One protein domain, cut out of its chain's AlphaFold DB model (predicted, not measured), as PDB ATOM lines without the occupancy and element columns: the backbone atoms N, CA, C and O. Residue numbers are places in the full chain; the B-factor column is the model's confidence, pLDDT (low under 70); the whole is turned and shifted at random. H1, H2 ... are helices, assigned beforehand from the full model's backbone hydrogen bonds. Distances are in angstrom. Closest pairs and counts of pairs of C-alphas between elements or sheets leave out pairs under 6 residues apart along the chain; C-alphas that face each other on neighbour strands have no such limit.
ATOM      1  N   MET A  54     238.611 183.606 248.354       93.00
ATOM      2  CA  MET A  54     237.921 183.836 247.092       93.00
ATOM      3  C   MET A  54     237.324 182.512 246.584       93.00
ATOM      4  O   MET A  54     238.089 181.586 246.294       93.00
ATOM      5  N   PRO A  55     235.989 182.388 246.479       95.31
ATOM      6  CA  PRO A  55     235.355 181.119 246.149       95.31
ATOM      7  C   PRO A  55     235.640 180.747 244.690       95.31
ATOM      8  O   PRO A  55     235.594 181.612 243.817       95.31
ATOM      9  N   LEU A  56     235.903 179.470 244.397       96.50
ATOM     10  CA  LEU A  56     236.046 179.005 243.008       96.50
ATOM     11  C   LEU A  56     234.692 178.953 242.279       96.50
ATOM     12  O   LEU A  56     234.573 179.386 241.131       96.50
ATOM     13  N   HIS A  57     233.673 178.414 242.946       97.19
ATOM     14  CA  HIS A  57     232.313 178.264 242.428       97.19
ATOM     15  C   HIS A  57     231.369 179.300 243.040       97.19
ATOM     16  O   HIS A  57     231.585 179.768 244.155       97.19
ATOM     17  N   GLU A  58     230.302 179.646 242.323       95.81
ATOM     18  CA  GLU A  58     229.250 180.531 242.848       95.81
ATOM     19  C   GLU A  58     228.423 179.856 243.960       95.81
ATOM     20  O   GLU A  58     227.951 180.538 244.871       95.81
ATOM     21  N   ASP A  59     228.264 178.531 243.870       94.38
ATOM     22  CA  ASP A  59     227.435 177.703 244.753       94.38
ATOM     23  C   ASP A  59     227.980 177.616 246.200       94.38
ATOM     24  O   ASP A  59     229.168 177.816 246.478       94.38
ATOM     25  N   ASP A  60     227.116 177.210 247.138       90.69
ATOM     26  CA  ASP A  60     227.439 177.078 248.569       90.69
ATOM     27  C   ASP A  60     228.609 176.122 248.877       90.69
ATOM     28  O   ASP A  60     229.167 176.171 249.975       90.69
ATOM     29  N   CYS A  61     229.020 175.266 247.934       91.44
ATOM     30  CA  CYS A  61     230.169 174.364 248.077       91.44
ATOM     31  C   CYS A  61     231.494 175.101 248.345       91.44
ATOM     32  O   CYS A  61     232.344 174.560 249.046       91.44
ATOM     33  N   CYS A  62     231.656 176.333 247.842       91.56
ATOM     34  CA  CYS A  62     232.824 177.181 248.117       91.56
ATOM     35  C   CYS A  62     232.559 178.272 249.166       91.56
ATOM     36  O   CYS A  62     233.510 178.800 249.740       91.56
ATOM     37  N   ARG A  63     231.290 178.634 249.411       88.62
ATOM     38  CA  ARG A  63     230.924 179.737 250.317       88.62
ATOM     39  C   ARG A  63     230.651 179.274 251.758       88.62
ATOM     40  O   ARG A  63     231.052 179.970 252.689       88.62
ATOM     41  N   SER A  64     230.020 178.108 251.956       83.75
ATOM     42  CA  SER A  64     229.599 177.614 253.277       83.75
ATOM     43  C   SER A  64     230.677 176.811 254.011       83.75
ATOM     44  O   SER A  64     231.151 175.783 253.521       83.75
ATOM     45  N   TRP A  65     230.945 177.192 255.265       79.56
ATOM     46  CA  TRP A  65     231.780 176.439 256.212       79.56
ATOM     47  C   TRP A  65     231.329 174.977 256.399       79.56
ATOM     48  O   TRP A  65     232.154 174.115 256.689       79.56
ATOM     49  N   SER A  66     230.035 174.669 256.234       80.69
ATOM     50  CA  SER A  66     229.507 173.315 256.473       80.69
ATOM     51  C   SER A  66     230.082 172.291 255.500       80.69
ATOM     52  O   SER A  66     230.236 171.123 255.846       80.69
ATOM     53  N   ASN A  67     230.399 172.738 254.283       83.75
ATOM     54  CA  ASN A  67     230.919 171.885 253.225       83.75
ATOM     55  C   ASN A  67     232.409 171.597 253.433       83.75
ATOM     56  O   ASN A  67     232.854 170.503 253.120       83.75
ATOM     57  N   VAL A  68     233.151 172.510 254.071       81.69
ATOM     58  CA  VAL A  68     234.586 172.386 254.392       81.69
ATOM     59  C   VAL A  68     234.928 171.114 255.186       81.69
ATOM     60  O   VAL A  68     236.059 170.642 255.142       81.69
ATOM     61  N   LEU A  69     233.957 170.535 255.899       80.06
ATOM     62  CA  LEU A  69     234.127 169.295 256.663       80.06
ATOM     63  C   LEU A  69     233.956 168.010 255.824       80.06
ATOM     64  O   LEU A  69     234.078 166.916 256.376       80.06
ATOM     65  N   THR A  70     233.675 168.110 254.520       84.56
ATOM     66  CA  THR A  70     233.626 166.969 253.588       84.56
ATOM     67  C   THR A  70     234.907 166.891 252.742       84.56
ATOM     68  O   THR A  70     235.552 167.916 252.517       84.56
ATOM     69  N   PRO A  71     235.285 165.710 252.211       85.62
ATOM     70  CA  PRO A  71     236.442 165.590 251.317       85.62
ATOM     71  C   PRO A  71     236.350 166.485 250.067       85.62
ATOM     72  O   PRO A  71     237.352 167.055 249.641       85.62
ATOM     73  N   GLU A  72     235.144 166.656 249.515       90.12
ATOM     74  CA  GLU A  72     234.876 167.565 248.392       90.12
ATOM     75  C   GLU A  72     235.086 169.032 248.799       90.12
ATOM     76  O   GLU A  72     235.789 169.773 248.113       90.12
ATOM     77  N   GLY A  73     234.561 169.451 249.954       89.94
ATOM     78  CA  GLY A  73     234.743 170.817 250.436       89.94
ATOM     79  C   GLY A  73     236.181 171.143 250.838       89.94
ATOM     80  O   GLY A  73     236.612 172.274 250.632       89.94
ATOM     81  N   LEU A  74     236.965 170.171 251.320       86.44
ATOM     82  CA  LEU A  74     238.413 170.342 251.502       86.44
ATOM     83  C   LEU A  74     239.116 170.640 250.171       86.44
ATOM     84  O   LEU A  74     239.950 171.544 250.112       86.44
ATOM     85  N   ALA A  75     238.739 169.953 249.089       90.81
ATOM     86  CA  ALA A  75     239.259 170.247 247.756       90.81
ATOM     87  C   ALA A  75     238.829 171.630 247.251       90.81
ATOM     88  O   ALA A  75     239.638 172.364 246.682       90.81
ATOM     89  N   HIS A  76     237.592 172.039 247.535       92.94
ATOM     90  CA  HIS A  76     237.102 173.376 247.207       92.94
ATOM     91  C   HIS A  76     237.807 174.470 248.027       92.94
ATOM     92  O   HIS A  76     238.067 175.549 247.493       92.94
ATOM     93  N   VAL A  77     238.178 174.207 249.285       89.94
ATOM     94  CA  VAL A  77     238.997 175.110 250.114       89.94
ATOM     95  C   VAL A  77     240.423 175.210 249.586       89.94
ATOM     96  O   VAL A  77     240.927 176.324 249.459       89.94
ATOM     97  N   ALA A  78     241.054 174.095 249.207       89.25
ATOM     98  CA  ALA A  78     242.383 174.107 248.594       89.25
ATOM     99  C   ALA A  78     242.387 174.923 247.285       89.25
ATOM    100  O   ALA A  78     243.216 175.815 247.106       89.25
ATOM    101  N   ALA A  79     241.390 174.703 246.423       93.19
ATOM    102  CA  ALA A  79     241.202 175.456 245.187       93.19
ATOM    103  C   ALA A  79     240.929 176.955 245.430       93.19
ATOM    104  O   ALA A  79     241.493 177.815 244.751       93.19
ATOM    105  N   SER A  80     240.106 177.287 246.430       93.56
ATOM    106  CA  SER A  80     239.803 178.677 246.811       93.56
ATOM    107  C   SER A  80     241.020 179.376 247.437       93.56
ATOM    108  O   SER A  80     241.231 180.569 247.223       93.56
ATOM    109  N   ASN A  81     241.880 178.646 248.156       89.94
ATOM    110  CA  ASN A  81     243.149 179.159 248.681       89.94
ATOM    111  C   ASN A  81     244.167 179.426 247.556       89.94
ATOM    112  O   ASN A  81     244.772 180.502 247.520       89.94
ATOM    113  N   ALA A  82     244.281 178.510 246.587       91.06
ATOM    114  CA  ALA A  82     245.073 178.711 245.375       91.06
ATOM    115  C   ALA A  82     244.601 179.949 244.590       91.06
ATOM    116  O   ALA A  82     245.416 180.807 244.239       91.06
ATOM    117  N   LEU A  83     243.286 180.093 244.384       95.06
ATOM    118  CA  LEU A  83     242.690 181.259 243.728       95.06
ATOM    119  C   LEU A  83     242.968 182.560 244.499       95.06
ATOM    120  O   LEU A  83     243.412 183.536 243.898       95.06
ATOM    121  N   SER A  84     242.785 182.562 245.822       92.69
ATOM    122  CA  SER A  84     243.063 183.721 246.689       92.69
ATOM    123  C   SER A  84     244.530 184.152 246.619       92.69
ATOM    124  O   SER A  84     244.828 185.338 246.485       92.69
ATOM    125  N   THR A  85     245.451 183.185 246.632       89.31
ATOM    126  CA  THR A  85     246.896 183.422 246.503       89.31
ATOM    127  C   THR A  85     247.233 184.067 245.156       89.31
ATOM    128  O   THR A  85     247.986 185.041 245.100       89.31
ATOM    129  N   VAL A  86     246.646 183.576 244.059       93.31
ATOM    130  CA  VAL A  86     246.830 184.174 242.728       93.31
ATOM    131  C   VAL A  86     246.205 185.571 242.648       93.31
ATOM    132  O   VAL A  86     246.835 186.481 242.109       93.31
ATOM    133  N   ALA A  87     245.011 185.771 243.211       95.31
ATOM    134  CA  ALA A  87     244.342 187.069 243.259       95.31
ATOM    135  C   ALA A  87     245.197 188.121 243.981       95.31
ATOM    136  O   ALA A  87     245.458 189.188 243.419       95.31
ATOM    137  N   TYR A  88     245.718 187.788 245.166       92.19
ATOM    138  CA  TYR A  88     246.617 188.652 245.930       92.19
ATOM    139  C   TYR A  88     247.872 189.032 245.129       92.19
ATOM    140  O   TYR A  88     248.243 190.204 245.057       92.19
ATOM    141  N   LEU A  89     248.496 188.069 244.442       92.12
ATOM    142  CA  LEU A  89     249.678 188.321 243.611       92.12
ATOM    143  C   LEU A  89     249.383 189.144 242.349       92.12
ATOM    144  O   LEU A  89     250.260 189.870 241.888       92.12
ATOM    145  N   LEU A  90     248.174 189.055 241.789       94.69
ATOM    146  CA  LEU A  90     247.730 189.874 240.653       94.69
ATOM    147  C   LEU A  90     247.351 191.307 241.047       94.69
ATOM    148  O   LEU A  90     247.400 192.191 240.189       94.69
ATOM    149  N   GLN A  91     247.002 191.535 242.314       94.94
ATOM    150  CA  GLN A  91     246.688 192.853 242.878       94.94
ATOM    151  C   GLN A  91     247.917 193.534 243.507       94.94
ATOM    152  O   GLN A  91     248.017 194.758 243.482       94.94
ATOM    153  N   SER A  92     248.883 192.749 243.996       92.44
ATOM    154  CA  SER A  92     250.160 193.218 244.554       92.44
ATOM    155  C   SER A  92     250.916 194.151 243.602       92.44
ATOM    156  O   SER A  92     250.931 193.942 242.386       92.44
ATOM    157  N   SER A  93     251.636 195.130 244.145       93.69
ATOM    158  CA  SER A  93     252.534 195.991 243.375       93.69
ATOM    159  C   SER A  93     253.714 195.217 242.779       93.69
ATOM    160  O   SER A  93     254.071 194.117 243.211       93.69
ATOM    161  N   ASP A  94     254.359 195.815 241.784       90.81
ATOM    162  CA  ASP A  94     255.541 195.255 241.128       90.81
ATOM    163  C   ASP A  94     256.697 195.013 242.126       90.81
ATOM    164  O   ASP A  94     257.427 194.028 242.007       90.81
ATOM    165  N   ASP A  95     256.829 195.865 243.151       89.69
ATOM    166  CA  ASP A  95     257.803 195.707 244.239       89.69
ATOM    167  C   ASP A  95     257.401 194.626 245.243       89.69
ATOM    168  O   ASP A  95     258.241 193.803 245.602       89.69
ATOM    169  N   GLN A  96     256.122 194.538 245.623       89.00
ATOM    170  CA  GLN A  96     255.622 193.427 246.440       89.00
ATOM    171  C   GLN A  96     255.880 192.081 245.746       89.00
ATOM    172  O   GLN A  96     256.429 191.173 246.364       89.00
ATOM    173  N   ARG A  97     255.612 191.963 244.436       89.00
ATOM    174  CA  ARG A  97     255.903 190.746 243.650       89.00
ATOM    175  C   ARG A  97     257.400 190.456 243.506       89.00
ATOM    176  O   ARG A  97     257.790 189.290 243.449       89.00
ATOM    177  N   ARG A  98     258.255 191.486 243.430       83.75
ATOM    178  CA  ARG A  98     259.723 191.324 243.431       83.75
ATOM    179  C   ARG A  98     260.226 190.814 244.783       83.75
ATOM    180  O   ARG A  98     261.032 189.884 244.805       83.75
ATOM    181  N   ASN A  99     259.720 191.382 245.874       79.38
ATOM    182  CA  ASN A  99     260.097 191.047 247.247       79.38
ATOM    183  C   ASN A  99     259.488 189.716 247.716       79.38
ATOM    184  O   ASN A  99     260.109 189.019 248.514       79.38
ATOM    185  N   ALA A 100     258.367 189.286 247.124       68.25
ATOM    186  CA  ALA A 100     257.760 187.972 247.341       68.25
ATOM    187  C   ALA A 100     258.680 186.784 246.983       68.25
ATOM    188  O   ALA A 100     258.370 185.642 247.296       68.25
ATOM    189  N   LYS A 101     259.834 187.028 246.344       61.75
ATOM    190  CA  LYS A 101     260.912 186.034 246.199       61.75
ATOM    191  C   LYS A 101     261.568 185.642 247.529       61.75
ATOM    192  O   LYS A 101     262.163 184.571 247.595       61.75
ATOM    193  N   GLY A 102     261.535 186.520 248.536       59.22
ATOM    194  CA  GLY A 102     262.088 186.271 249.869       59.22
ATOM    195  C   GLY A 102     261.149 185.447 250.750       59.22
ATOM    196  O   GLY A 102     261.603 184.595 251.512       59.22
ATOM    197  N   THR A 103     259.836 185.632 250.595       54.59
ATOM    198  CA  THR A 103     258.836 184.724 251.155       54.59
ATOM    199  C   THR A 103     258.939 183.375 250.447       54.59
ATOM    200  O   THR A 103     258.545 183.229 249.293       54.59
ATOM    201  N   LYS A 104     259.403 182.346 251.167       57.88
ATOM    202  CA  LYS A 104     259.382 180.929 250.749       57.88
ATOM    203  C   LYS A 104     257.960 180.347 250.594       57.88
ATOM    204  O   LYS A 104     257.776 179.135 250.681       57.88
ATOM    205  N   VAL A 105     256.946 181.181 250.368       59.47
ATOM    206  CA  VAL A 105     255.590 180.733 250.051       59.47
ATOM    207  C   VAL A 105     255.677 180.006 248.717       59.47
ATOM    208  O   VAL A 105     255.829 180.614 247.653       59.47
ATOM    209  N   ASN A 106     255.666 178.677 248.787       70.94
ATOM    210  CA  ASN A 106     255.884 177.817 247.640       70.94
ATOM    211  C   ASN A 106     254.611 177.801 246.787       70.94
ATOM    212  O   ASN A 106     253.800 176.881 246.851       70.94
ATOM    213  N   ILE A 107     254.437 178.860 245.991       73.44
ATOM    214  CA  ILE A 107     253.298 179.052 245.087       73.44
ATOM    215  C   ILE A 107     253.119 177.870 244.126       73.44
ATOM    216  O   ILE A 107     252.004 177.577 243.718       73.44
ATOM    217  N   ASN A 108     254.194 177.152 243.793       75.19
ATOM    218  CA  ASN A 108     254.110 175.917 243.021       75.19
ATOM    219  C   ASN A 108     253.368 174.835 243.833       75.19
ATOM    220  O   ASN A 108     252.366 174.302 243.368       75.19
ATOM    221  N   THR A 109     253.744 174.591 245.091       75.94
ATOM    222  CA  THR A 109     252.997 173.656 245.951       75.94
ATOM    223  C   THR A 109     251.543 174.085 246.183       75.94
ATOM    224  O   THR A 109     250.645 173.266 246.017       75.94
ATOM    225  N   ILE A 110     251.293 175.356 246.518       73.25
ATOM    226  CA  ILE A 110     249.945 175.837 246.883       73.25
ATOM    227  C   ILE A 110     249.030 175.964 245.660       73.25
ATOM    228  O   ILE A 110     247.869 175.579 245.715       73.25
ATOM    229  N   ALA A 111     249.528 176.521 244.555       72.00
ATOM    230  CA  ALA A 111     248.695 176.922 243.425       72.00
ATOM    231  C   ALA A 111     248.810 175.986 242.207       72.00
ATOM    232  O   ALA A 111     247.851 175.877 241.449       72.00
ATOM    233  N   GLU A 112     249.937 175.289 242.017       72.25
ATOM    234  CA  GLU A 112     250.149 174.373 240.879       72.25
ATOM    235  C   GLU A 112     249.901 172.892 241.230       72.25
ATOM    236  O   GLU A 112     249.577 172.128 240.327       72.25
ATOM    237  N   LYS A 113     250.019 172.481 242.506       81.38
ATOM    238  CA  LYS A 113     249.916 171.065 242.933       81.38
ATOM    239  C   LYS A 113     248.728 170.717 243.842       81.38
ATOM    240  O   LYS A 113     248.640 169.576 244.298       81.38
ATOM    241  N   TRP A 114     247.831 171.658 244.142       83.62
ATOM    242  CA  TRP A 114     246.708 171.408 245.060       83.62
ATOM    243  C   TRP A 114     245.775 170.292 244.567       83.62
ATOM    244  O   TRP A 114     245.263 169.524 245.377       83.62
ATOM    245  N   ASP A 115     245.597 170.159 243.253       86.50
ATOM    246  CA  ASP A 115     244.729 169.179 242.594       86.50
ATOM    247  C   ASP A 115     245.275 167.744 242.666       86.50
ATOM    248  O   ASP A 115     244.500 166.787 242.714       86.50
ATOM    249  N   ALA A 116     246.600 167.589 242.747       86.00
ATOM    250  CA  ALA A 116     247.261 166.306 242.974       86.00
ATOM    251  C   ALA A 116     247.037 165.760 244.398       86.00
ATOM    252  O   ALA A 116     247.104 164.550 244.608       86.00
ATOM    253  N   THR A 117     246.781 166.632 245.382       82.81
ATOM    254  CA  THR A 117     246.425 166.235 246.760       82.81
ATOM    255  C   THR A 117     244.911 166.192 246.971       82.81
ATOM    256  O   THR A 117     244.412 165.297 247.652       82.81
ATOM    257  N   PHE A 118     244.172 167.125 246.369       85.38
ATOM    258  CA  PHE A 118     242.738 167.302 246.559       85.38
ATOM    259  C   PHE A 118     241.995 167.281 245.217       85.38
ATOM    260  O   PHE A 118     241.715 168.309 244.599       85.38
ATOM    261  N   TYR A 119     241.667 166.073 244.765       91.06
ATOM    262  CA  TYR A 119     240.985 165.851 243.495       91.06
ATOM    263  C   TYR A 119     239.520 166.320 243.530       91.06
ATOM    264  O   TYR A 119     238.703 165.776 244.273       91.06
ATOM    265  N   ILE A 120     239.173 167.278 242.664       90.44
ATOM    266  CA  ILE A 120     237.780 167.628 242.342       90.44
ATOM    267  C   ILE A 120     237.332 166.785 241.130       90.44
ATOM    268  O   ILE A 120     237.959 166.902 240.063       90.44
ATOM    269  N   PRO A 121     236.280 165.949 241.258       91.62
ATOM    270  CA  PRO A 121     235.748 165.148 240.158       91.62
ATOM    271  C   PRO A 121     234.969 166.005 239.154       91.62
ATOM    272  O   PRO A 121     234.371 167.020 239.508       91.62
ATOM    273  N   GLU A 122     234.908 165.557 237.899       92.94
ATOM    274  CA  GLU A 122     234.238 166.294 236.814       92.94
ATOM    275  C   GLU A 122     232.735 166.497 237.053       92.94
ATOM    276  O   GLU A 122     232.170 167.531 236.704       92.94
ATOM    277  N   THR A 123     232.094 165.554 237.747       91.94
ATOM    278  CA  THR A 123     230.693 165.654 238.190       91.94
ATOM    279  C   THR A 123     230.444 166.784 239.194       91.94
ATOM    280  O   THR A 123     229.298 167.200 239.366       91.94
ATOM    281  N   SER A 124     231.495 167.298 239.838       92.25
ATOM    282  CA  SER A 124     231.442 168.429 240.773       92.25
ATOM    283  C   SER A 124     231.809 169.768 240.124       92.25
ATOM    284  O   SER A 124     231.864 170.782 240.816       92.25
ATOM    285  N   HIS A 125     232.018 169.831 238.803       95.19
ATOM    286  CA  HIS A 125     232.280 171.094 238.107       95.19
ATOM    287  C   HIS A 125     231.033 171.998 238.109       95.19
ATOM    288  O   HIS A 125     230.088 171.800 237.340       95.19
ATOM    289  N   ARG A 126     231.041 173.023 238.968       95.88
ATOM    290  CA  ARG A 126     229.962 174.016 239.097       95.88
ATOM    291  C   ARG A 126     230.239 175.288 238.306       95.88
ATOM    292  O   ARG A 126     231.321 175.481 237.752       95.88
ATOM    293  N   MET A 127     229.245 176.170 238.259       96.75
ATOM    294  CA  MET A 127     229.398 177.510 237.698       96.75
ATOM    295  C   MET A 127     230.509 178.266 238.452       96.75
ATOM    296  O   MET A 127     230.475 178.287 239.686       96.75
ATOM    297  N   PRO A 128     231.486 178.884 237.758       97.81
ATOM    298  CA  PRO A 128     232.497 179.710 238.409       97.81
ATOM    299  C   PRO A 128     231.856 180.870 239.174       97.81
ATOM    300  O   PRO A 128     230.823 181.405 238.757       97.81
ATOM    301  N   SER A 129     232.496 181.269 240.270       97.31
ATOM    302  CA  SER A 129     232.156 182.502 240.976       97.31
ATOM    303  C   SER A 129     232.413 183.723 240.090       97.31
ATOM    304  O   SER A 129     233.208 183.684 239.140       97.31
ATOM    305  N   ARG A 130     231.758 184.842 240.405       97.31
ATOM    306  CA  ARG A 130     232.036 186.111 239.724       97.31
ATOM    307  C   ARG A 130     233.472 186.565 239.989       97.31
ATOM    308  O   ARG A 130     234.157 187.016 239.078       97.31
ATOM    309  N   GLU A 131     233.918 186.386 241.223       97.19
ATOM    310  CA  GLU A 131     235.236 186.745 241.723       97.19
ATOM    311  C   GLU A 131     236.347 186.035 240.919       97.19
ATOM    312  O   GLU A 131     237.304 186.678 240.485       97.19
ATOM    313  N   PHE A 132     236.185 184.741 240.609       98.06
ATOM    314  CA  PHE A 132     237.117 184.004 239.745       98.06
ATOM    315  C   PHE A 132     237.134 184.547 238.308       98.06
ATOM    316  O   PHE A 132     238.202 184.712 237.713       98.06
ATOM    317  N   VAL A 133     235.966 184.866 237.744       98.06
ATOM    318  CA  VAL A 133     235.870 185.431 236.389       98.06
ATOM    319  C   VAL A 133     236.527 186.815 236.309       98.06
ATOM    320  O   VAL A 133     237.276 187.078 235.366       98.06
ATOM    321  N   ASP A 134     236.337 187.670 237.316       97.88
ATOM    322  CA  ASP A 134     236.981 188.987 237.404       97.88
ATOM    323  C   ASP A 134     238.521 188.864 237.508       97.88
ATOM    324  O   ASP A 134     239.258 189.674 236.930       97.88
ATOM    325  N   ILE A 135     239.037 187.802 238.145       97.81
ATOM    326  CA  ILE A 135     240.472 187.464 238.139       97.81
ATOM    327  C   ILE A 135     240.964 187.020 236.755       97.81
ATOM    328  O   ILE A 135     242.034 187.465 236.332       97.81
ATOM    329  N   LEU A 136     240.198 186.214 236.010       97.94
ATOM    330  CA  LEU A 136     240.560 185.833 234.637       97.94
ATOM    331  C   LEU A 136     240.613 187.051 233.701       97.94
ATOM    332  O   LEU A 136     241.567 187.179 232.931       97.94
ATOM    333  N   TYR A 137     239.671 187.993 233.816       97.88
ATOM    334  CA  TYR A 137     239.754 189.282 233.115       97.88
ATOM    335  C   TYR A 137     240.996 190.087 233.532       97.88
ATOM    336  O   TYR A 137     241.751 190.550 232.677       97.88
ATOM    337  N   SER A 138     241.266 190.199 234.835       97.06
ATOM    338  CA  SER A 138     242.425 190.935 235.374       97.06
ATOM    339  C   SER A 138     243.780 190.336 234.969       97.06
ATOM    340  O   SER A 138     244.782 191.052 234.865       97.06
ATOM    341  N   ALA A 139     243.823 189.025 234.720       97.62
ATOM    342  CA  ALA A 139     244.983 188.305 234.205       97.62
ATOM    343  C   ALA A 139     245.145 188.408 232.672       97.62
ATOM    344  O   ALA A 139     246.178 187.995 232.148       97.62
ATOM    345  N   GLY A 140     244.160 188.957 231.950       97.88
ATOM    346  CA  GLY A 140     244.141 188.980 230.485       97.88
ATOM    347  C   GLY A 140     243.832 187.614 229.857       97.88
ATOM    348  O   GLY A 140     244.331 187.318 228.776       97.88
ATOM    349  N   LEU A 141     243.067 186.764 230.547       97.94
ATOM    350  CA  LEU A 141     242.727 185.390 230.152       97.94
ATOM    351  C   LEU A 141     241.251 185.248 229.734       97.94
ATOM    352  O   LEU A 141     240.679 184.165 229.785       97.94
ATOM    353  N   GLN A 142     240.614 186.338 229.293       97.56
ATOM    354  CA  GLN A 142     239.194 186.367 228.919       97.56
ATOM    355  C   GLN A 142     238.802 185.402 227.783       97.56
ATOM    356  O   GLN A 142     237.631 185.049 227.657       97.56
ATOM    357  N   GLU A 143     239.757 184.956 226.964       97.38
ATOM    358  CA  GLU A 143     239.523 183.947 225.921       97.38
ATOM    359  C   GLU A 143     239.125 182.584 226.502       97.38
ATOM    360  O   GLU A 143     238.336 181.867 225.894       97.38
ATOM    361  N   TRP A 144     239.587 182.255 227.712       97.69
ATOM    362  CA  TRP A 144     239.254 181.009 228.411       97.69
ATOM    363  C   TRP A 144     237.778 180.918 228.817       97.69
ATOM    364  O   TRP A 144     237.279 179.838 229.117       97.69
ATOM    365  N   LEU A 145     237.056 182.043 228.803       96.75
ATOM    366  CA  LEU A 145     235.618 182.081 229.072       96.75
ATOM    367  C   LEU A 145     234.785 181.587 227.873       96.75
ATOM    368  O   LEU A 145     233.583 181.358 228.027       96.75
ATOM    369  N   GLN A 146     235.386 181.443 226.686       94.62
ATOM    370  CA  GLN A 146     234.714 181.000 225.460       94.62
ATOM    371  C   GLN A 146     234.301 179.515 225.520       94.62
ATOM    372  O   GLN A 146     234.854 178.743 226.306       94.62
ATOM    373  N   PRO A 147     233.292 179.078 224.738       88.94
ATOM    374  CA  PRO A 147     232.998 177.653 224.596       88.94
ATOM    375  C   PRO A 147     234.176 176.915 223.968       88.94
ATOM    376  O   PRO A 147     234.881 177.478 223.139       88.94
ATOM    377  N   GLU A 148     234.349 175.651 224.368       90.25
ATOM    378  CA  GLU A 148     235.287 174.705 223.740       90.25
ATOM    379  C   GLU A 148     236.758 175.173 223.745       90.25
ATOM    380  O   GLU A 148     237.592 174.636 223.020       90.25
ATOM    381  N   ASN A 149     237.099 176.148 224.596       95.00
ATOM    382  CA  ASN A 149     238.471 176.595 224.789       95.00
ATOM    383  C   ASN A 149     239.284 175.510 225.519       95.00
ATOM    384  O   ASN A 149     238.846 174.971 226.534       95.00
ATOM    385  N   ASP A 150     240.481 175.217 225.017       96.06
ATOM    386  CA  ASP A 150     241.412 174.226 225.573       96.06
ATOM    387  C   ASP A 150     242.342 174.805 226.660       96.06
ATOM    388  O   ASP A 150     243.227 174.118 227.178       96.06
ATOM    389  N   PHE A 151     242.157 176.084 227.002       96.88
ATOM    390  CA  PHE A 151     242.985 176.873 227.912       96.88
ATOM    391  C   PHE A 151     244.456 177.003 227.466       96.88
ATOM    392  O   PHE A 151     245.333 177.333 228.276       96.88
ATOM    393  N   SER A 152     244.765 176.757 226.186       97.00
ATOM    394  CA  SER A 152     246.126 176.866 225.642       97.00
ATOM    395  C   SER A 152     246.592 178.314 225.479       97.00
ATOM    396  O   SER A 152     247.789 178.585 225.626       97.00
ATOM    397  N   SER A 153     245.670 179.253 225.226       97.19
ATOM    398  CA  SER A 153     246.023 180.654 224.994       97.19
ATOM    399  C   SER A 153     246.607 181.322 226.244       97.19
ATOM    400  O   SER A 153     246.338 180.933 227.383       97.19
ATOM    401  N   GLY A 154     247.504 182.284 226.021       96.88
ATOM    402  CA  GLY A 154     248.246 182.966 227.080       96.88
ATOM    403  C   GLY A 154     247.672 184.343 227.438       96.88
ATOM    404  O   GLY A 154     246.785 184.838 226.749       96.88
ATOM    405  N   PRO A 155     248.226 185.008 228.470       97.62
ATOM    406  CA  PRO A 155     247.820 186.356 228.866       97.62
ATOM    407  C   PRO A 155     247.879 187.375 227.717       97.62
ATOM    408  O   PRO A 155     248.953 187.662 227.162       97.62
ATOM    409  N   ALA A 156     246.724 187.963 227.410       97.62
ATOM    410  CA  ALA A 156     246.560 189.084 226.494       97.62
ATOM    411  C   ALA A 156     247.298 190.345 226.986       97.62
ATOM    412  O   ALA A 156     247.822 190.407 228.103       97.62
ATOM    413  N   TYR A 157     247.370 191.379 226.142       96.50
ATOM    414  CA  TYR A 157     248.005 192.643 226.520       96.50
ATOM    415  C   TYR A 157     247.245 193.331 227.664       96.50
ATOM    416  O   TYR A 157     246.052 193.593 227.556       96.50
ATOM    417  N   GLY A 158     247.951 193.637 228.753       95.50
ATOM    418  CA  GLY A 158     247.379 194.213 229.966       95.50
ATOM    419  C   GLY A 158     248.438 194.409 231.059       95.50
ATOM    420  O   GLY A 158     249.582 193.973 230.881       95.50
ATOM    421  N   PRO A 159     248.081 195.035 232.197       95.50
ATOM    422  CA  PRO A 159     249.032 195.412 233.249       95.50
ATOM    423  C   PRO A 159     249.785 194.203 233.821       95.50
ATOM    424  O   PRO A 159     250.998 194.250 234.013       95.50
ATOM    425  N   ASN A 160     249.091 193.076 233.999       96.69
ATOM    426  CA  ASN A 160     249.665 191.852 234.554       96.69
ATOM    427  C   ASN A 160     250.515 191.036 233.560       96.69
ATOM    428  O   ASN A 160     251.248 190.144 233.991       96.69
ATOM    429  N   ARG A 161     250.483 191.332 232.248       96.75
ATOM    430  CA  ARG A 161     251.118 190.484 231.218       96.75
ATOM    431  C   ARG A 161     252.607 190.271 231.473       96.75
ATOM    432  O   ARG A 161     253.057 189.132 231.471       96.75
ATOM    433  N   ARG A 162     253.369 191.343 231.733       96.19
ATOM    434  CA  ARG A 162     254.829 191.260 231.950       96.19
ATOM    435  C   ARG A 162     255.176 190.351 233.130       96.19
ATOM    436  O   ARG A 162     256.119 189.570 233.029       96.19
ATOM    437  N   PHE A 163     254.419 190.438 234.224       95.00
ATOM    438  CA  PHE A 163     254.578 189.554 235.377       95.00
ATOM    439  C   PHE A 163     254.274 188.099 234.994       95.00
ATOM    440  O   PHE A 163     255.133 187.232 235.176       95.00
ATOM    441  N   LEU A 164     253.100 187.853 234.406       96.06
ATOM    442  CA  LEU A 164     252.604 186.518 234.066       96.06
ATOM    443  C   LEU A 164     253.472 185.780 233.031       96.06
ATOM    444  O   LEU A 164     253.669 184.573 233.154       96.06
ATOM    445  N   THR A 165     254.035 186.479 232.038       96.94
ATOM    446  CA  THR A 165     254.847 185.845 230.983       96.94
ATOM    447  C   THR A 165     256.335 185.748 231.324       96.94
ATOM    448  O   THR A 165     256.983 184.777 230.926       96.94
ATOM    449  N   ASN A 166     256.901 186.726 232.046       96.06
ATOM    450  CA  ASN A 166     258.361 186.865 232.168       96.06
ATOM    451  C   ASN A 166     258.921 186.451 233.538       96.06
ATOM    452  O   ASN A 166     260.140 186.389 233.688       96.06
ATOM    453  N   THR A 167     258.078 186.156 234.532       92.25
ATOM    454  CA  THR A 167     258.521 185.691 235.860       92.25
ATOM    455  C   THR A 167     258.161 184.225 236.096       92.25
ATOM    456  O   THR A 167     257.233 183.698 235.485       92.25
ATOM    457  N   TYR A 168     258.894 183.545 236.980       90.44
ATOM    458  CA  TYR A 168     258.577 182.167 237.367       90.44
ATOM    459  C   TYR A 168     257.242 182.100 238.127       90.44
ATOM    460  O   TYR A 168     256.356 181.338 237.752       90.44
ATOM    461  N   GLN A 169     257.063 182.984 239.114       90.00
ATOM    462  CA  GLN A 169     255.838 183.125 239.905       90.00
ATOM    463  C   GLN A 169     254.614 183.382 239.016       90.00
ATOM    464  O   GLN A 169     253.591 182.722 239.169       90.00
ATOM    465  N   GLY A 170     254.734 184.288 238.041       93.19
ATOM    466  CA  GLY A 170     253.674 184.577 237.079       93.19
ATOM    467  C   GLY A 170     253.307 183.372 236.208       93.19
ATOM    468  O   GLY A 170     252.124 183.110 236.004       93.19
ATOM    469  N   LYS A 171     254.289 182.570 235.775       94.06
ATOM    470  CA  LYS A 171     254.026 181.312 235.052       94.06
ATOM    471  C   LYS A 171     253.303 180.285 235.926       94.06
ATOM    472  O   LYS A 171     252.382 179.640 235.430       94.06
ATOM    473  N   CYS A 172     253.658 180.163 237.208       92.25
ATOM    474  CA  CYS A 172     252.909 179.339 238.163       92.25
ATOM    475  C   CYS A 172     251.474 179.857 238.356       92.25
ATOM    476  O   CYS A 172     250.553 179.048 238.352       92.25
ATOM    477  N   CYS A 173     251.248 181.178 238.403       94.19
ATOM    478  CA  CYS A 173     249.893 181.751 238.438       94.19
ATOM    479  C   CYS A 173     249.062 181.348 237.206       94.19
ATOM    480  O   CYS A 173     247.910 180.956 237.355       94.19
ATOM    481  N   VAL A 174     249.632 181.387 235.992       96.19
ATOM    482  CA  VAL A 174     248.919 180.954 234.770       96.19
ATOM    483  C   VAL A 174     248.583 179.459 234.809       96.19
ATOM    484  O   VAL A 174     247.492 179.076 234.397       96.19
ATOM    485  N   ARG A 175     249.481 178.604 235.320       95.12
ATOM    486  CA  ARG A 175     249.195 177.165 235.493       95.12
ATOM    487  C   ARG A 175     248.094 176.931 236.524       95.12
ATOM    488  O   ARG A 175     247.144 176.224 236.224       95.12
ATOM    489  N   ALA A 176     248.175 177.588 237.678       94.19
ATOM    490  CA  ALA A 176     247.155 177.527 238.718       94.19
ATOM    491  C   ALA A 176     245.771 177.923 238.186       94.19
ATOM    492  O   ALA A 176     244.809 177.176 238.343       94.19
ATOM    493  N   LEU A 177     245.682 179.059 237.484       96.56
ATOM    494  CA  LEU A 177     244.439 179.514 236.858       96.56
ATOM    495  C   LEU A 177     243.932 178.529 235.802       96.56
ATOM    496  O   LEU A 177     242.723 178.357 235.701       96.56
ATOM    497  N   ARG A 178     244.817 177.869 235.039       97.00
ATOM    498  CA  ARG A 178     244.424 176.832 234.071       97.00
ATOM    499  C   ARG A 178     243.820 175.619 234.775       97.00
ATOM    500  O   ARG A 178     242.737 175.191 234.391       97.00
ATOM    501  N   ASN A 179     244.481 175.102 235.811       95.06
ATOM    502  CA  ASN A 179     243.984 173.957 236.572       95.06
ATOM    503  C   ASN A 179     242.631 174.299 237.227       95.06
ATOM    504  O   ASN A 179     241.694 173.515 237.140       95.06
ATOM    505  N   LEU A 180     242.478 175.505 237.791       96.19
ATOM    506  CA  LEU A 180     241.201 175.998 238.329       96.19
ATOM    507  C   LEU A 180     240.121 176.138 237.238       96.19
ATOM    508  O   LEU A 180     238.985 175.717 237.444       96.19
ATOM    509  N   ALA A 181     240.466 176.673 236.061       96.62
ATOM    510  CA  ALA A 181     239.551 176.837 234.927       96.62
ATOM    511  C   ALA A 181     239.044 175.489 234.378       96.62
ATOM    512  O   ALA A 181     237.884 175.378 233.986       96.62
ATOM    513  N   GLN A 182     239.870 174.443 234.429       96.12
ATOM    514  CA  GLN A 182     239.474 173.074 234.088       96.12
ATOM    515  C   GLN A 182     238.510 172.440 235.111       96.12
ATOM    516  O   GLN A 182     237.905 171.420 234.795       96.12
ATOM    517  N   LYS A 183     238.345 173.025 236.309       96.44
ATOM    518  CA  LYS A 183     237.471 172.534 237.398       96.44
ATOM    519  C   LYS A 183     236.168 173.327 237.574       96.44
ATOM    520  O   LYS A 183     235.476 173.192 238.588       96.44
ATOM    521  N   VAL A 184     235.804 174.148 236.586       96.81
ATOM    522  CA  VAL A 184     234.549 174.918 236.566       96.81
ATOM    523  C   VAL A 184     233.802 174.748 235.245       96.81
ATOM    524  O   VAL A 184     234.359 174.376 234.217       96.81
ATOM    525  N   ASN A 185     232.511 175.067 235.257       96.06
ATOM    526  CA  ASN A 185     231.630 174.979 234.103       96.06
ATOM    527  C   ASN A 185     231.315 176.377 233.534       96.06
ATOM    528  O   ASN A 185     230.301 176.996 233.871       96.06
ATOM    529  N   PHE A 186     232.154 176.875 232.620       96.50
ATOM    530  CA  PHE A 186     231.924 178.170 231.953       96.50
ATOM    531  C   PHE A 186     230.681 178.201 231.044       96.50
ATOM    532  O   PHE A 186     230.173 179.286 230.748       96.50
ATOM    533  N   ALA A 187     230.152 177.048 230.615       95.00
ATOM    534  CA  ALA A 187     228.922 177.006 229.824       95.00
ATOM    535  C   ALA A 187     227.706 177.442 230.659       95.00
ATOM    536  O   ALA A 187     226.902 178.249 230.191       95.00
ATOM    537  N   THR A 188     227.614 176.998 231.920       93.88
ATOM    538  CA  THR A 188     226.561 177.456 232.850       93.88
ATOM    539  C   THR A 188     226.671 178.950 233.168       93.88
ATOM    540  O   THR A 188     225.659 179.650 233.150       93.88
ATOM    541  N   TYR A 189     227.893 179.470 233.349       95.12
ATOM    542  CA  TYR A 189     228.131 180.905 233.531       95.12
ATOM    543  C   TYR A 189     227.617 181.726 232.341       95.12
ATOM    544  O   TYR A 189     226.833 182.658 232.527       95.12
ATOM    545  N   ARG A 190     227.986 181.351 231.106       92.06
ATOM    546  CA  ARG A 190     227.517 182.047 229.895       92.06
ATOM    547  C   ARG A 190     226.009 181.931 229.684       92.06
ATOM    548  O   ARG A 190     225.394 182.908 229.274       92.06
ATOM    549  N   ALA A 191     225.390 180.799 230.018       93.38
ATOM    550  CA  ALA A 191     223.932 180.661 229.976       93.38
ATOM    551  C   ALA A 191     223.208 181.596 230.971       93.38
ATOM    552  O   ALA A 191     222.077 182.007 230.710       93.38
ATOM    553  N   ARG A 192     223.857 181.960 232.090       92.00
ATOM    554  CA  ARG A 192     223.342 182.923 233.080       92.00
ATOM    555  C   ARG A 192     223.603 184.383 232.688       92.00
ATOM    556  O   ARG A 192     222.751 185.224 232.961       92.00
ATOM    557  N   THR A 193     224.754 184.688 232.083       89.19
ATOM    558  CA  THR A 193     225.150 186.063 231.709       89.19
ATOM    559  C   THR A 193     224.687 186.504 230.327       89.19
ATOM    560  O   THR A 193     224.639 187.709 230.080       89.19
ATOM    561  N   ALA A 194     224.318 185.572 229.440       86.19
ATOM    562  CA  ALA A 194     223.646 185.893 228.187       86.19
ATOM    563  C   ALA A 194     222.449 186.807 228.493       86.19
ATOM    564  O   ALA A 194     221.550 186.392 229.236       86.19
TER     565      ALA A 194
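What this domain is: This is residues 54 to 194 of the 418 residues of an uncharacterized protein of Peniophora sp. CONT (UniProt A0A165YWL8). One long helix, H2, runs through the body, and a second, H9, crosses it; with H6 these make a triangle of slanting helices rather than a bundle, and short helices and loops wrap round them. H4 packs on both H2 and H9, H1 and H5 sit on H2, H8 makes a corner with the beginning of H9, and H3 and H10 lie toward opposite ends of the longest axis. The printed part has 141 residues with ten named helices, H1 to H10 in that order along the chain, and no named strand. It is all helix in class, with 82 residues in named helices. It is compact, with a radius of gyration of the C-alphas of 14.6 A, and spans 38 by 34 by 21 A.

How they stand to each other: The first helix, H1, residues 60 to 63, touches residues 73 to 80 alone of H2, residues 71 to 91; their closest C-alphas, those of Cys 62 and His 76, are 5.8 A apart. H2 is the hub, touching five other helices. H3, residues 94 to 99, is close to H2 but not clearly touching, with the C-alphas of Leu 89 and Arg 97 closest at 6.7 A. H4, residues 107 to 112, touches residues 78 to 86 alone of H2, with the C-alphas of Ala 82 and Ala 111 closest at 4.5 A. These two run opposite ways at a steep tilt of 69 degrees, only just short of about perpendicular. H5, residues 114 to 117, touches H2 with Ala 78 and Trp 114 closest, their C-alphas 6.2 A apart; H4 and H5 meet only through their link. H6, residues 130 to 138, and H2 only just touch, with 3 pairs of C-alphas within 8 A, the closest being those of Ala 87 and Ile 135 at 6.4 A. H7, residues 142 to 145, is close to H6 but not clearly touching, the closest C-alphas being those of Leu 136 and Gln 142 at 5.9 A. H8, residues 161 to 166, and H9, residues 168 to 181, touch only at the corner, with the C-alphas of Leu 164 and Gly 170 closest at 3.7 A. H9 touches H2 with the C-alphas of Val 86 and Cys 173 closest at 5.8 A; the two run opposite ways at a steep tilt of 43 degrees. H9 also touches H4, with the C-alphas of Glu 112 and Ala 176 closest at 4.9 A. H10, residues 186 to 193, is close to H7 but not clearly touching, with the C-alphas of Leu 145 and Phe 186 closest at 6.1 A; H10 and H2 are apart. Every O i to N i+4 pair is within hydrogen-bond range in H2, H3, H4, H6, H8, H9 and H10, while H1, H5 and H7 are too short for such a pair.

Where its parts are: H1 begins at C-alpha 60, at (227.439, 177.078, 248.569). H2, the longest helix with 21 residues, measures 30.3 A from its first C-alpha at (236.442, 165.590, 251.317) to its last at (246.688, 192.853, 242.878). H6 is 12.3 A long, H9 19.9 A and H10 10.4 A. H10 ends at C-alpha 193, at (225.150, 186.063, 231.709).

The domain as a whole: The two C-alphas farthest apart, those of Gly 102 and Ala 194, are 44.1 A apart. The printed part has no cut. The links from H5 to H6, residues 118 to 129, and from H7 to H8, residues 146 to 160, are long. The mean pLDDT of the printed part is 90.5, and residues 100 to 105 are under 70.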